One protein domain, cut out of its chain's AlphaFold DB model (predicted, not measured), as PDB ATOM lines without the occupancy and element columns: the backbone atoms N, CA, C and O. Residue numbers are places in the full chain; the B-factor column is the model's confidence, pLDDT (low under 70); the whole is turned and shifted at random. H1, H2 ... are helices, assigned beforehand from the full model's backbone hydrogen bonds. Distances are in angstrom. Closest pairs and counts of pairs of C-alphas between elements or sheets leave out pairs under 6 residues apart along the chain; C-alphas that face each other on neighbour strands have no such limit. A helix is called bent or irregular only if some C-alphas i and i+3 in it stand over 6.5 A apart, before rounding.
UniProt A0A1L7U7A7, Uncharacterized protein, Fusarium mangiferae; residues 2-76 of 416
ATOM      1  N   GLU A   2      -4.708   6.961 -60.547       74.75
ATOM      2  CA  GLU A   2      -5.903   6.907 -59.682       74.75
ATOM      3  C   GLU A   2      -6.174   5.531 -59.043       74.75
ATOM      4  O   GLU A   2      -6.445   5.455 -57.847       74.75
ATOM      5  N   GLU A   3      -6.021   4.426 -59.785       76.69
ATOM      6  CA  GLU A   3      -6.202   3.069 -59.240       76.69
ATOM      7  C   GLU A   3      -5.219   2.747 -58.098       76.69
ATOM      8  O   GLU A   3      -5.593   2.151 -57.085       76.69
ATOM      9  N   VAL A   4      -3.961   3.173 -58.232       79.50
ATOM     10  CA  VAL A   4      -2.919   2.951 -57.220       79.50
ATOM     11  C   VAL A   4      -3.219   3.777 -55.973       79.50
ATOM     12  O   VAL A   4      -3.201   3.246 -54.863       79.50
ATOM     13  N   GLU A   5      -3.568   5.053 -56.139       83.62
ATOM     14  CA  GLU A   5      -3.964   5.912 -55.020       83.62
ATOM     15  C   GLU A   5      -5.172   5.351 -54.267       83.62
ATOM     16  O   GLU A   5      -5.180   5.322 -53.032       83.62
ATOM     17  N   ARG A   6      -6.169   4.854 -55.005       86.31
ATOM     18  CA  ARG A   6      -7.372   4.206 -54.475       86.31
ATOM     19  C   ARG A   6      -7.024   3.001 -53.597       86.31
ATOM     20  O   ARG A   6      -7.505   2.889 -52.467       86.31
ATOM     21  N   ARG A   7      -6.138   2.124 -54.077       85.81
ATOM     22  CA  ARG A   7      -5.656   0.954 -53.321       85.81
ATOM     23  C   ARG A   7      -4.855   1.357 -52.086       85.81
ATOM     24  O   ARG A   7      -5.086   0.828 -50.998       85.81
ATOM     25  N   VAL A   8      -3.972   2.347 -52.211       86.31
ATOM     26  CA  VAL A   8      -3.209   2.882 -51.073       86.31
ATOM     27  C   VAL A   8      -4.147   3.461 -50.008       86.31
ATOM     28  O   VAL A   8      -3.953   3.192 -48.821       86.31
ATOM     29  N   LYS A   9      -5.191   4.206 -50.397       86.56
ATOM     30  CA  LYS A   9      -6.228   4.698 -49.471       86.56
ATOM     31  C   LYS A   9      -6.929   3.542 -48.751       86.56
ATOM     32  O   LYS A   9      -7.047   3.597 -47.527       86.56
ATOM     33  N   GLY A  10      -7.291   2.478 -49.473       85.69
ATOM     34  CA  GLY A  10      -7.873   1.255 -48.909       85.69
ATOM     35  C   GLY A  10      -7.006   0.616 -47.820       85.69
ATOM     36  O   GLY A  10      -7.513   0.269 -46.762       85.69
ATOM     37  N   MET A  11      -5.685   0.546 -48.007       87.25
ATOM     38  CA  MET A  11      -4.759   0.040 -46.977       87.25
ATOM     39  C   MET A  11      -4.637   0.986 -45.767       87.25
ATOM     40  O   MET A  11      -4.497   0.550 -44.621       87.25
ATOM     41  N   ARG A  12      -4.676   2.306 -46.000       89.75
ATOM     42  CA  ARG A  12      -4.453   3.332 -44.963       89.75
ATOM     43  C   ARG A  12      -5.544   3.373 -43.892       89.75
ATOM     44  O   ARG A  12      -5.264   3.867 -42.798       89.75
ATOM     45  N   VAL A  13      -6.727   2.805 -44.143       89.69
ATOM     46  CA  VAL A  13      -7.813   2.721 -43.145       89.69
ATOM     47  C   VAL A  13      -7.424   1.897 -41.907       89.69
ATOM     48  O   VAL A  13      -8.038   2.037 -40.853       89.69
ATOM     49  N   PHE A  14      -6.362   1.088 -41.982       90.62
ATOM     50  CA  PHE A  14      -5.860   0.273 -40.868       90.62
ATOM     51  C   PHE A  14      -4.685   0.889 -40.098       90.62
ATOM     52  O   PHE A  14      -4.085   0.232 -39.235       90.62
ATOM     53  N   ARG A  15      -4.348   2.156 -40.367       90.25
ATOM     54  CA  ARG A  15      -3.384   2.900 -39.543       90.25
ATOM     55  C   ARG A  15      -3.896   3.027 -38.100       90.25
ATOM     56  O   ARG A  15      -5.108   3.097 -37.903       90.25
ATOM     57  N   PRO A  16      -3.007   3.092 -37.089       85.44
ATOM     58  CA  PRO A  16      -3.411   3.206 -35.682       85.44
ATOM     59  C   PRO A  16      -4.409   4.343 -35.410       85.44
ATOM     60  O   PRO A  16      -5.397   4.130 -34.708       85.44
ATOM     61  N   ASN A  17      -4.202   5.492 -36.060       86.50
ATOM     62  CA  ASN A  17      -4.987   6.714 -35.858       86.50
ATOM     63  C   ASN A  17      -6.079   6.916 -36.926       86.50
ATOM     64  O   ASN A  17      -6.624   8.007 -37.042       86.50
ATOM     65  N   ALA A  18      -6.364   5.906 -37.757       90.81
ATOM     66  CA  ALA A  18      -7.421   6.023 -38.758       90.81
ATOM     67  C   ALA A  18      -8.805   6.068 -38.078       90.81
ATOM     68  O   ALA A  18      -9.050   5.222 -37.206       90.81
ATOM     69  N   PRO A  19      -9.702   6.990 -38.480       90.50
ATOM     70  CA  PRO A  19     -11.059   7.056 -37.949       90.50
ATOM     71  C   PRO A  19     -11.917   5.879 -38.451       90.50
ATOM     72  O   PRO A  19     -11.582   5.274 -39.475       90.50
ATOM     73  N   PRO A  20     -13.015   5.536 -37.754       91.50
ATOM     74  CA  PRO A  20     -14.019   4.587 -38.228       91.50
ATOM     75  C   PRO A  20     -14.529   4.914 -39.639       91.50
ATOM     76  O   PRO A  20     -14.830   6.063 -39.947       91.50
ATOM     77  N   THR A  21     -14.687   3.900 -40.488       90.50
ATOM     78  CA  THR A  21     -15.137   4.075 -41.885       90.50
ATOM     79  C   THR A  21     -16.654   4.177 -42.083       90.50
ATOM     80  O   THR A  21     -17.102   4.519 -43.172       90.50
ATOM     81  N   ASN A  22     -17.453   3.832 -41.075       87.62
ATOM     82  CA  ASN A  22     -18.922   3.808 -41.128       87.62
ATOM     83  C   ASN A  22     -19.531   4.126 -39.748       87.62
ATOM     84  O   ASN A  22     -20.230   3.293 -39.169       87.62
ATOM     85  N   PRO A  23     -19.241   5.316 -39.186       87.06
ATOM     86  CA  PRO A  23     -19.683   5.686 -37.843       87.06
ATOM     87  C   PRO A  23     -21.214   5.724 -37.715       87.06
ATOM     88  O   PRO A  23     -21.755   5.162 -36.764       87.06
ATOM     89  N   ARG A  24     -21.927   6.301 -38.698       85.25
ATOM     90  CA  ARG A  24     -23.398   6.426 -38.671       85.25
ATOM     91  C   ARG A  24     -24.099   5.066 -38.693       85.25
ATOM     92  O   ARG A  24     -25.023   4.854 -37.914       85.25
ATOM     93  N   ALA A  25     -23.628   4.125 -39.512       83.19
ATOM     94  CA  ALA A  25     -24.183   2.768 -39.565       83.19
ATOM     95  C   ALA A  25     -24.075   2.011 -38.224       83.19
ATOM     96  O   ALA A  25     -24.906   1.147 -37.941       83.19
ATOM     97  N   TRP A  26     -23.086   2.355 -37.392       86.69
ATOM     98  CA  TRP A  26     -22.919   1.814 -36.040       86.69
ATOM     99  C   TRP A  26     -23.602   2.638 -34.945       86.69
ATOM    100  O   TRP A  26     -23.448   2.317 -33.771       86.69
ATOM    101  N   GLY A  27     -24.346   3.686 -35.304       87.44
ATOM    102  CA  GLY A  27     -24.997   4.568 -34.339       87.44
ATOM    103  C   GLY A  27     -24.022   5.453 -33.561       87.44
ATOM    104  O   GLY A  27     -24.384   5.958 -32.502       87.44
ATOM    105  N   MET A  28     -22.790   5.644 -34.048       89.75
ATOM    106  CA  MET A  28     -21.884   6.621 -33.445       89.75
ATOM    107  C   MET A  28     -22.428   8.033 -33.662       89.75
ATOM    108  O   MET A  28     -22.931   8.355 -34.743       89.75
ATOM    109  N   ALA A  29     -22.282   8.878 -32.645       88.88
ATOM    110  CA  ALA A  29     -22.680  10.271 -32.732       88.88
ATOM    111  C   ALA A  29     -21.732  11.044 -33.656       88.88
ATOM    112  O   ALA A  29     -20.505  10.956 -33.549       88.88
ATOM    113  N   VAL A  30     -22.326  11.794 -34.574       87.25
ATOM    114  CA  VAL A  30     -21.632  12.571 -35.598       87.25
ATOM    115  C   VAL A  30     -22.332  13.910 -35.787       87.25
ATOM    116  O   VAL A  30     -23.526  14.022 -35.500       87.25
ATOM    117  N   ASP A  31     -21.609  14.905 -36.279       84.56
ATOM    118  CA  ASP A  31     -22.171  16.204 -36.640       84.56
ATOM    119  C   ASP A  31     -22.943  16.164 -37.977       84.56
ATOM    120  O   ASP A  31     -23.219  15.097 -38.558       84.56
ATOM    121  N   ALA A  32     -23.364  17.346 -38.439       78.31
ATOM    122  CA  ALA A  32     -24.136  17.503 -39.666       78.31
ATOM    123  C   ALA A  32     -23.325  17.059 -40.894       78.31
ATOM    124  O   ALA A  32     -23.853  16.364 -41.773       78.31
ATOM    125  N   GLU A  33     -22.034  17.373 -40.892       74.94
ATOM    126  CA  GLU A  33     -21.033  17.044 -41.902       74.94
ATOM    127  C   GLU A  33     -20.708  15.538 -41.918       74.94
ATOM    128  O   GLU A  33     -20.354  14.981 -42.959       74.94
ATOM    129  N   GLY A  34     -20.961  14.845 -40.806       74.75
ATOM    130  CA  GLY A  34     -20.747  13.409 -40.645       74.75
ATOM    131  C   GLY A  34     -19.445  13.049 -39.943       74.75
ATOM    132  O   GLY A  34     -19.115  11.860 -39.891       74.75
ATOM    133  N   ASP A  35     -18.753  14.036 -39.378       82.56
ATOM    134  CA  ASP A  35     -17.574  13.847 -38.552       82.56
ATOM    135  C   ASP A  35     -17.970  13.406 -37.141       82.56
ATOM    136  O   ASP A  35     -19.024  13.751 -36.608       82.56
ATOM    137  N   ILE A  36     -17.136  12.566 -36.532       84.75
ATOM    138  CA  ILE A  36     -17.424  11.963 -35.226       84.75
ATOM    139  C   ILE A  36     -17.308  13.026 -34.138       84.75
ATOM    140  O   ILE A  36     -16.279  13.694 -34.029       84.75
ATOM    141  N   LEU A  37     -18.339  13.130 -33.294       87.12
ATOM    142  CA  LEU A  37     -18.343  14.086 -32.192       87.12
ATOM    143  C   LEU A  37     -17.208  13.799 -31.201       87.12
ATOM    144  O   LEU A  37     -16.872  12.648 -30.903       87.12
ATOM    145  N   ALA A  38     -16.624  14.870 -30.662       85.81
ATOM    146  CA  ALA A  38     -15.559  14.770 -29.676       85.81
ATOM    147  C   ALA A  38     -16.055  14.086 -28.383       85.81
ATOM    148  O   ALA A  38     -17.194  14.320 -27.979       85.81
ATOM    149  N   PRO A  39     -15.212  13.314 -27.665       84.25
ATOM    150  CA  PRO A  39     -15.646  12.522 -26.507       84.25
ATOM    151  C   PRO A  39     -16.370  13.302 -25.401       84.25
ATOM    152  O   PRO A  39     -17.251  12.754 -24.753       84.25
ATOM    153  N   HIS A  40     -16.022  14.574 -25.190       87.75
ATOM    154  CA  HIS A  40     -16.646  15.432 -24.173       87.75
ATOM    155  C   HIS A  40     -18.060  15.912 -24.547       87.75
ATOM    156  O   HIS A  40     -18.742  16.491 -23.707       87.75
ATOM    157  N   LEU A  41     -18.481  15.701 -25.798       89.19
ATOM    158  CA  LEU A  41     -19.821  16.009 -26.305       89.19
ATOM    159  C   LEU A  41     -20.740  14.782 -26.298       89.19
ATOM    160  O   LEU A  41     -21.912  14.907 -26.644       89.19
ATOM    161  N   LEU A  42     -20.209  13.605 -25.960       90.38
ATOM    162  CA  LEU A  42     -20.955  12.356 -25.987       90.38
ATOM    163  C   LEU A  42     -21.693  12.142 -24.667       90.38
ATOM    164  O   LEU A  42     -21.122  12.302 -23.588       90.38
ATOM    165  N   ASP A  43     -22.945  11.704 -24.757       91.50
ATOM    166  CA  ASP A  43     -23.622  11.111 -23.609       91.50
ATOM    167  C   ASP A  43     -23.065   9.706 -23.295       91.50
ATOM    168  O   ASP A  43     -22.235   9.142 -24.016       91.50
ATOM    169  N   ARG A  44     -23.526   9.113 -22.190       89.19
ATOM    170  CA  ARG A  44     -23.039   7.809 -21.723       89.19
ATOM    171  C   ARG A  44     -23.271   6.678 -22.733       89.19
ATOM    172  O   ARG A  44     -22.407   5.813 -22.872       89.19
ATOM    173  N   ASP A  45     -24.410   6.663 -23.418       89.06
ATOM    174  CA  ASP A  45     -24.741   5.601 -24.373       89.06
ATOM    175  C   ASP A  45     -23.904   5.752 -25.645       89.06
ATOM    176  O   ASP A  45     -23.317   4.781 -26.128       89.06
ATOM    177  N   GLN A  46     -23.730   6.985 -26.116       91.19
ATOM    178  CA  GLN A  46     -22.850   7.312 -27.233       91.19
ATOM    179  C   GLN A  46     -21.382   6.963 -26.933       91.19
ATOM    180  O   GLN A  46     -20.686   6.431 -27.804       91.19
ATOM    181  N   MET A  47     -20.910   7.191 -25.701       88.06
ATOM    182  CA  MET A  47     -19.576   6.761 -25.259       88.06
ATOM    183  C   MET A  47     -19.420   5.234 -25.284       88.06
ATOM    184  O   MET A  47     -18.370   4.728 -25.701       88.06
ATOM    185  N   ASN A  48     -20.451   4.487 -24.875       87.81
ATOM    186  CA  ASN A  48     -20.445   3.023 -24.920       87.81
ATOM    187  C   ASN A  48     -20.367   2.512 -26.367       87.81
ATOM    188  O   ASN A  48     -19.514   1.677 -26.680       87.81
ATOM    189  N   THR A  49     -21.190   3.061 -27.266       90.25
ATOM    190  CA  THR A  49     -21.167   2.729 -28.698       90.25
ATOM    191  C   THR A  49     -19.806   3.030 -29.321       90.25
ATOM    192  O   THR A  49     -19.235   2.183 -30.014       90.25
ATOM    193  N   ALA A  50     -19.236   4.207 -29.045       89.12
ATOM    194  CA  ALA A  50     -17.912   4.569 -29.537       89.12
ATOM    195  C   ALA A  50     -16.834   3.593 -29.038       89.12
ATOM    196  O   ALA A  50     -15.990   3.141 -29.816       89.12
ATOM    197  N   SER A  51     -16.894   3.203 -27.763       87.81
ATOM    198  CA  SER A  51     -15.964   2.238 -27.166       87.81
ATOM    199  C   SER A  51     -16.056   0.855 -27.816       87.81
ATOM    200  O   SER A  51     -15.021   0.239 -28.094       87.81
ATOM    201  N   GLU A  52     -17.268   0.380 -28.121       88.44
ATOM    202  CA  GLU A  52     -17.488  -0.894 -28.816       88.44
ATOM    203  C   GLU A  52     -16.900  -0.875 -30.235       88.44
ATOM    204  O   GLU A  52     -16.200  -1.812 -30.638       88.44
ATOM    205  N   VAL A  53     -17.130   0.203 -30.993       91.00
ATOM    206  CA  VAL A  53     -16.576   0.347 -32.347       91.00
ATOM    207  C   VAL A  53     -15.048   0.402 -32.306       91.00
ATOM    208  O   VAL A  53     -14.387  -0.298 -33.074       91.00
ATOM    209  N   LEU A  54     -14.463   1.156 -31.373       90.12
ATOM    210  CA  LEU A  54     -13.009   1.223 -31.212       90.12
ATOM    211  C   LEU A  54     -12.405  -0.133 -30.819       90.12
ATOM    212  O   LEU A  54     -11.331  -0.490 -31.312       90.12
ATOM    213  N   PHE A  55     -13.088  -0.917 -29.979       90.00
ATOM    214  CA  PHE A  55     -12.683  -2.290 -29.678       90.00
ATOM    215  C   PHE A  55     -12.695  -3.170 -30.934       90.00
ATOM    216  O   PHE A  55     -11.684  -3.809 -31.242       90.00
ATOM    217  N   LYS A  56     -13.779  -3.139 -31.724       91.81
ATOM    218  CA  LYS A  56     -13.861  -3.849 -33.012       91.81
ATOM    219  C   LYS A  56     -12.720  -3.456 -33.951       91.81
ATOM    220  O   LYS A  56     -12.100  -4.336 -34.540       91.81
ATOM    221  N   MET A  57     -12.378  -2.170 -34.041       93.44
ATOM    222  CA  MET A  57     -11.252  -1.692 -34.854       93.44
ATOM    223  C   MET A  57      -9.902  -2.250 -34.386       93.44
ATOM    224  O   MET A  57      -9.066  -2.619 -35.214       93.44
ATOM    225  N   ARG A  58      -9.669  -2.341 -33.068       91.38
ATOM    226  CA  ARG A  58      -8.449  -2.957 -32.515       91.38
ATOM    227  C   ARG A  58      -8.375  -4.445 -32.846       91.38
ATOM    228  O   ARG A  58      -7.348  -4.894 -33.350       91.38
ATOM    229  N   VAL A  59      -9.467  -5.182 -32.629       92.12
ATOM    230  CA  VAL A  59      -9.558  -6.608 -32.980       92.12
ATOM    231  C   VAL A  59      -9.326  -6.806 -34.479       92.12
ATOM    232  O   VAL A  59      -8.537  -7.661 -34.866       92.12
ATOM    233  N   HIS A  60      -9.929  -5.977 -35.328       93.88
ATOM    234  CA  HIS A  60      -9.763  -6.055 -36.777       93.88
ATOM    235  C   HIS A  60      -8.300  -5.891 -37.206       93.88
ATOM    236  O   HIS A  60      -7.770  -6.695 -37.971       93.88
ATOM    237  N   ARG A  61      -7.608  -4.882 -36.663       93.31
ATOM    238  CA  ARG A  61      -6.178  -4.674 -36.930       93.31
ATOM    239  C   ARG A  61      -5.339  -5.858 -36.449       93.31
ATOM    240  O   ARG A  61      -4.393  -6.223 -37.138       93.31
ATOM    241  N   ALA A  62      -5.686  -6.465 -35.314       91.94
ATOM    242  CA  ALA A  62      -5.011  -7.660 -34.813       91.94
ATOM    243  C   ALA A  62      -5.169  -8.864 -35.758       91.94
ATOM    244  O   ALA A  62      -4.179  -9.544 -36.017       91.94
ATOM    245  N   VAL A  63      -6.365  -9.078 -36.330       92.00
ATOM    246  CA  VAL A  63      -6.603 -10.117 -37.356       92.00
ATOM    247  C   VAL A  63      -5.693  -9.899 -38.562       92.00
ATOM    248  O   VAL A  63      -4.994 -10.814 -38.982       92.00
ATOM    249  N   LEU A  64      -5.661  -8.676 -39.099       91.44
ATOM    250  CA  LEU A  64      -4.895  -8.381 -40.313       91.44
ATOM    251  C   LEU A  64      -3.378  -8.385 -40.104       91.44
ATOM    252  O   LEU A  64      -2.637  -8.622 -41.052       91.44
ATOM    253  N   ARG A  65      -2.905  -8.100 -38.888       88.56
ATOM    254  CA  ARG A  65      -1.469  -8.062 -38.571       88.56
ATOM    255  C   ARG A  65      -0.938  -9.370 -37.989       88.56
ATOM    256  O   ARG A  65       0.271  -9.506 -37.860       88.56
ATOM    257  N   GLY A  66      -1.812 -10.293 -37.585       86.50
ATOM    258  CA  GLY A  66      -1.412 -11.540 -36.929       86.50
ATOM    259  C   GLY A  66      -0.755 -11.340 -35.556       86.50
ATOM    260  O   GLY A  66      -0.043 -12.217 -35.085       86.50
ATOM    261  N   THR A  67      -0.977 -10.200 -34.893       86.19
ATOM    262  CA  THR A  67      -0.310  -9.849 -33.620       86.19
ATOM    263  C   THR A  67      -0.959 -10.484 -32.387       86.19
ATOM    264  O   THR A  67      -0.557 -10.203 -31.261       86.19
ATOM    265  N   GLY A  68      -2.007 -11.291 -32.579       86.44
ATOM    266  CA  GLY A  68      -2.860 -11.781 -31.498       86.44
ATOM    267  C   GLY A  68      -3.745 -10.689 -30.881       86.44
ATOM    268  O   GLY A  68      -3.641  -9.504 -31.204       86.44
ATOM    269  N   PHE A  69      -4.653 -11.094 -29.990       88.69
ATOM    270  CA  PHE A  69      -5.704 -10.219 -29.442       88.69
ATOM    271  C   PHE A  69      -5.383  -9.616 -28.070       88.69
ATOM    272  O   PHE A  69      -6.181  -8.839 -27.551       88.69
ATOM    273  N   TYR A  70      -4.233  -9.952 -27.478       85.94
ATOM    274  CA  TYR A  70      -3.879  -9.541 -26.117       85.94
ATOM    275  C   TYR A  70      -3.958  -8.018 -25.921       85.94
ATOM    276  O   TYR A  70      -4.669  -7.547 -25.035       85.94
ATOM    277  N   GLU A  71      -3.329  -7.242 -26.807       82.50
ATOM    278  CA  GLU A  71      -3.357  -5.771 -26.747       82.50
ATOM    279  C   GLU A  71      -4.762  -5.189 -26.961       82.50
ATOM    280  O   GLU A  71      -5.139  -4.186 -26.346       82.50
ATOM    281  N   ALA A  72      -5.578  -5.837 -27.803       83.81
ATOM    282  CA  ALA A  72      -6.961  -5.422 -28.019       83.81
ATOM    283  C   ALA A  72      -7.807  -5.594 -26.746       83.81
ATOM    284  O   ALA A  72      -8.647  -4.741 -26.463       83.81
ATOM    285  N   PHE A  73      -7.557  -6.645 -25.959       83.19
ATOM    286  CA  PHE A  73      -8.240  -6.879 -24.684       83.19
ATOM    287  C   PHE A  73      -7.692  -6.012 -23.546       83.19
ATOM    288  O   PHE A  73      -8.477  -5.418 -22.813       83.19
ATOM    289  N   ARG A  74      -6.366  -5.871 -23.426       77.25
ATOM    290  CA  ARG A  74      -5.714  -5.123 -22.336       77.25
ATOM    291  C   ARG A  74      -6.150  -3.656 -22.259       77.25
ATOM    292  O   ARG A  74      -6.230  -3.086 -21.177       77.25
ATOM    293  N   THR A  75      -6.413  -3.042 -23.407       67.94
ATOM    294  CA  THR A  75      -6.750  -1.612 -23.524       67.94
ATOM    295  C   THR A  75      -8.216  -1.290 -23.243       67.94
ATOM    296  O   THR A  75      -8.601  -0.124 -23.285       67.94
ATOM    297  N   THR A  76      -9.048  -2.294 -22.961       63.78
ATOM    298  CA  THR A  76     -10.490  -2.110 -22.787       63.78
ATOM    299  C   THR A  76     -10.849  -2.384 -21.331       63.78
ATOM    300  O   THR A  76     -11.158  -3.512 -20.968       63.78
TER     301      THR A  76
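What this domain is: This is residues 2 to 76 of the 416 residues of an uncharacterized protein of Fusarium mangiferae (UniProt A0A1L7U7A7). One long helix, H2, runs through the body of this domain; after its last residue the chain folds back, and the short helix H3 packs on residues 55 to 62 of H2. A long stretch with no named element, residues 13 to 43, runs past H2 on another side, from near its last residues to its first, and H1, residues 2 to 12, sticks out from the body as a free arm. The printed part has 75 residues with three named helices, in the order H1, H2, H3, and no named strand, and its class is all helix. It is only just loose, close to compact, with a radius of gyration of the C-alphas of 14.0 A, and its flat outline spans 38 by 35 by 18 A.

How they stand to each other: From the first printed residue, H1, residues 2 to 12, stands free and touches no helix. H1 is apart from H2, residues 44 to 65, which follows it in the chain. H1 is also apart from H3, residues 70 to 74. H2 and H3 touch, with 4 pairs of C-alphas within 8 A; the closest are the C-alphas of Arg 58 and Ala 72, 5.3 A apart. H2 touches H3 with residues 55 to 62 alone, and the centres of the two helices are 11.4 A apart. In H1, H2 and H3, every O i to N i+4 pair is within hydrogen-bond range.

Where its parts are: H1, Glu 2 to Arg 12, begins with C-alpha 2 at (-5.903, 6.907, -59.682) and measures 15.2 A from first to last C-alpha. H2, Arg 44 to Arg 65, is the longest helix, with 22 residues and 31.6 A from C-alpha 44 at (-23.039, 7.809, -21.723) to C-alpha 65 at (-1.469, -8.062, -38.571). H3, Tyr 70 to Arg 74, measures 6.1 A and ends with C-alpha 74 at (-5.714, -5.123, -22.336). No helix is bent.

The domain as a whole: The two C-alphas farthest apart are those of Glu 2 and Arg 44, at 41.7 A, and the first and last printed C-alphas, of Glu 2 and Thr 76, are 38.3 A apart. Without H1, which stands free, the body has 64 residues and spans 37 by 22 by 17 A. The link from H1 to H2 is long, with 31 residues, and the link from H2 to H3 is tight, with 4 residues. The printed part has no cut. The mean pLDDT of the printed part is 86.5, and the model's confidence is under 70 at residues 75 to 76.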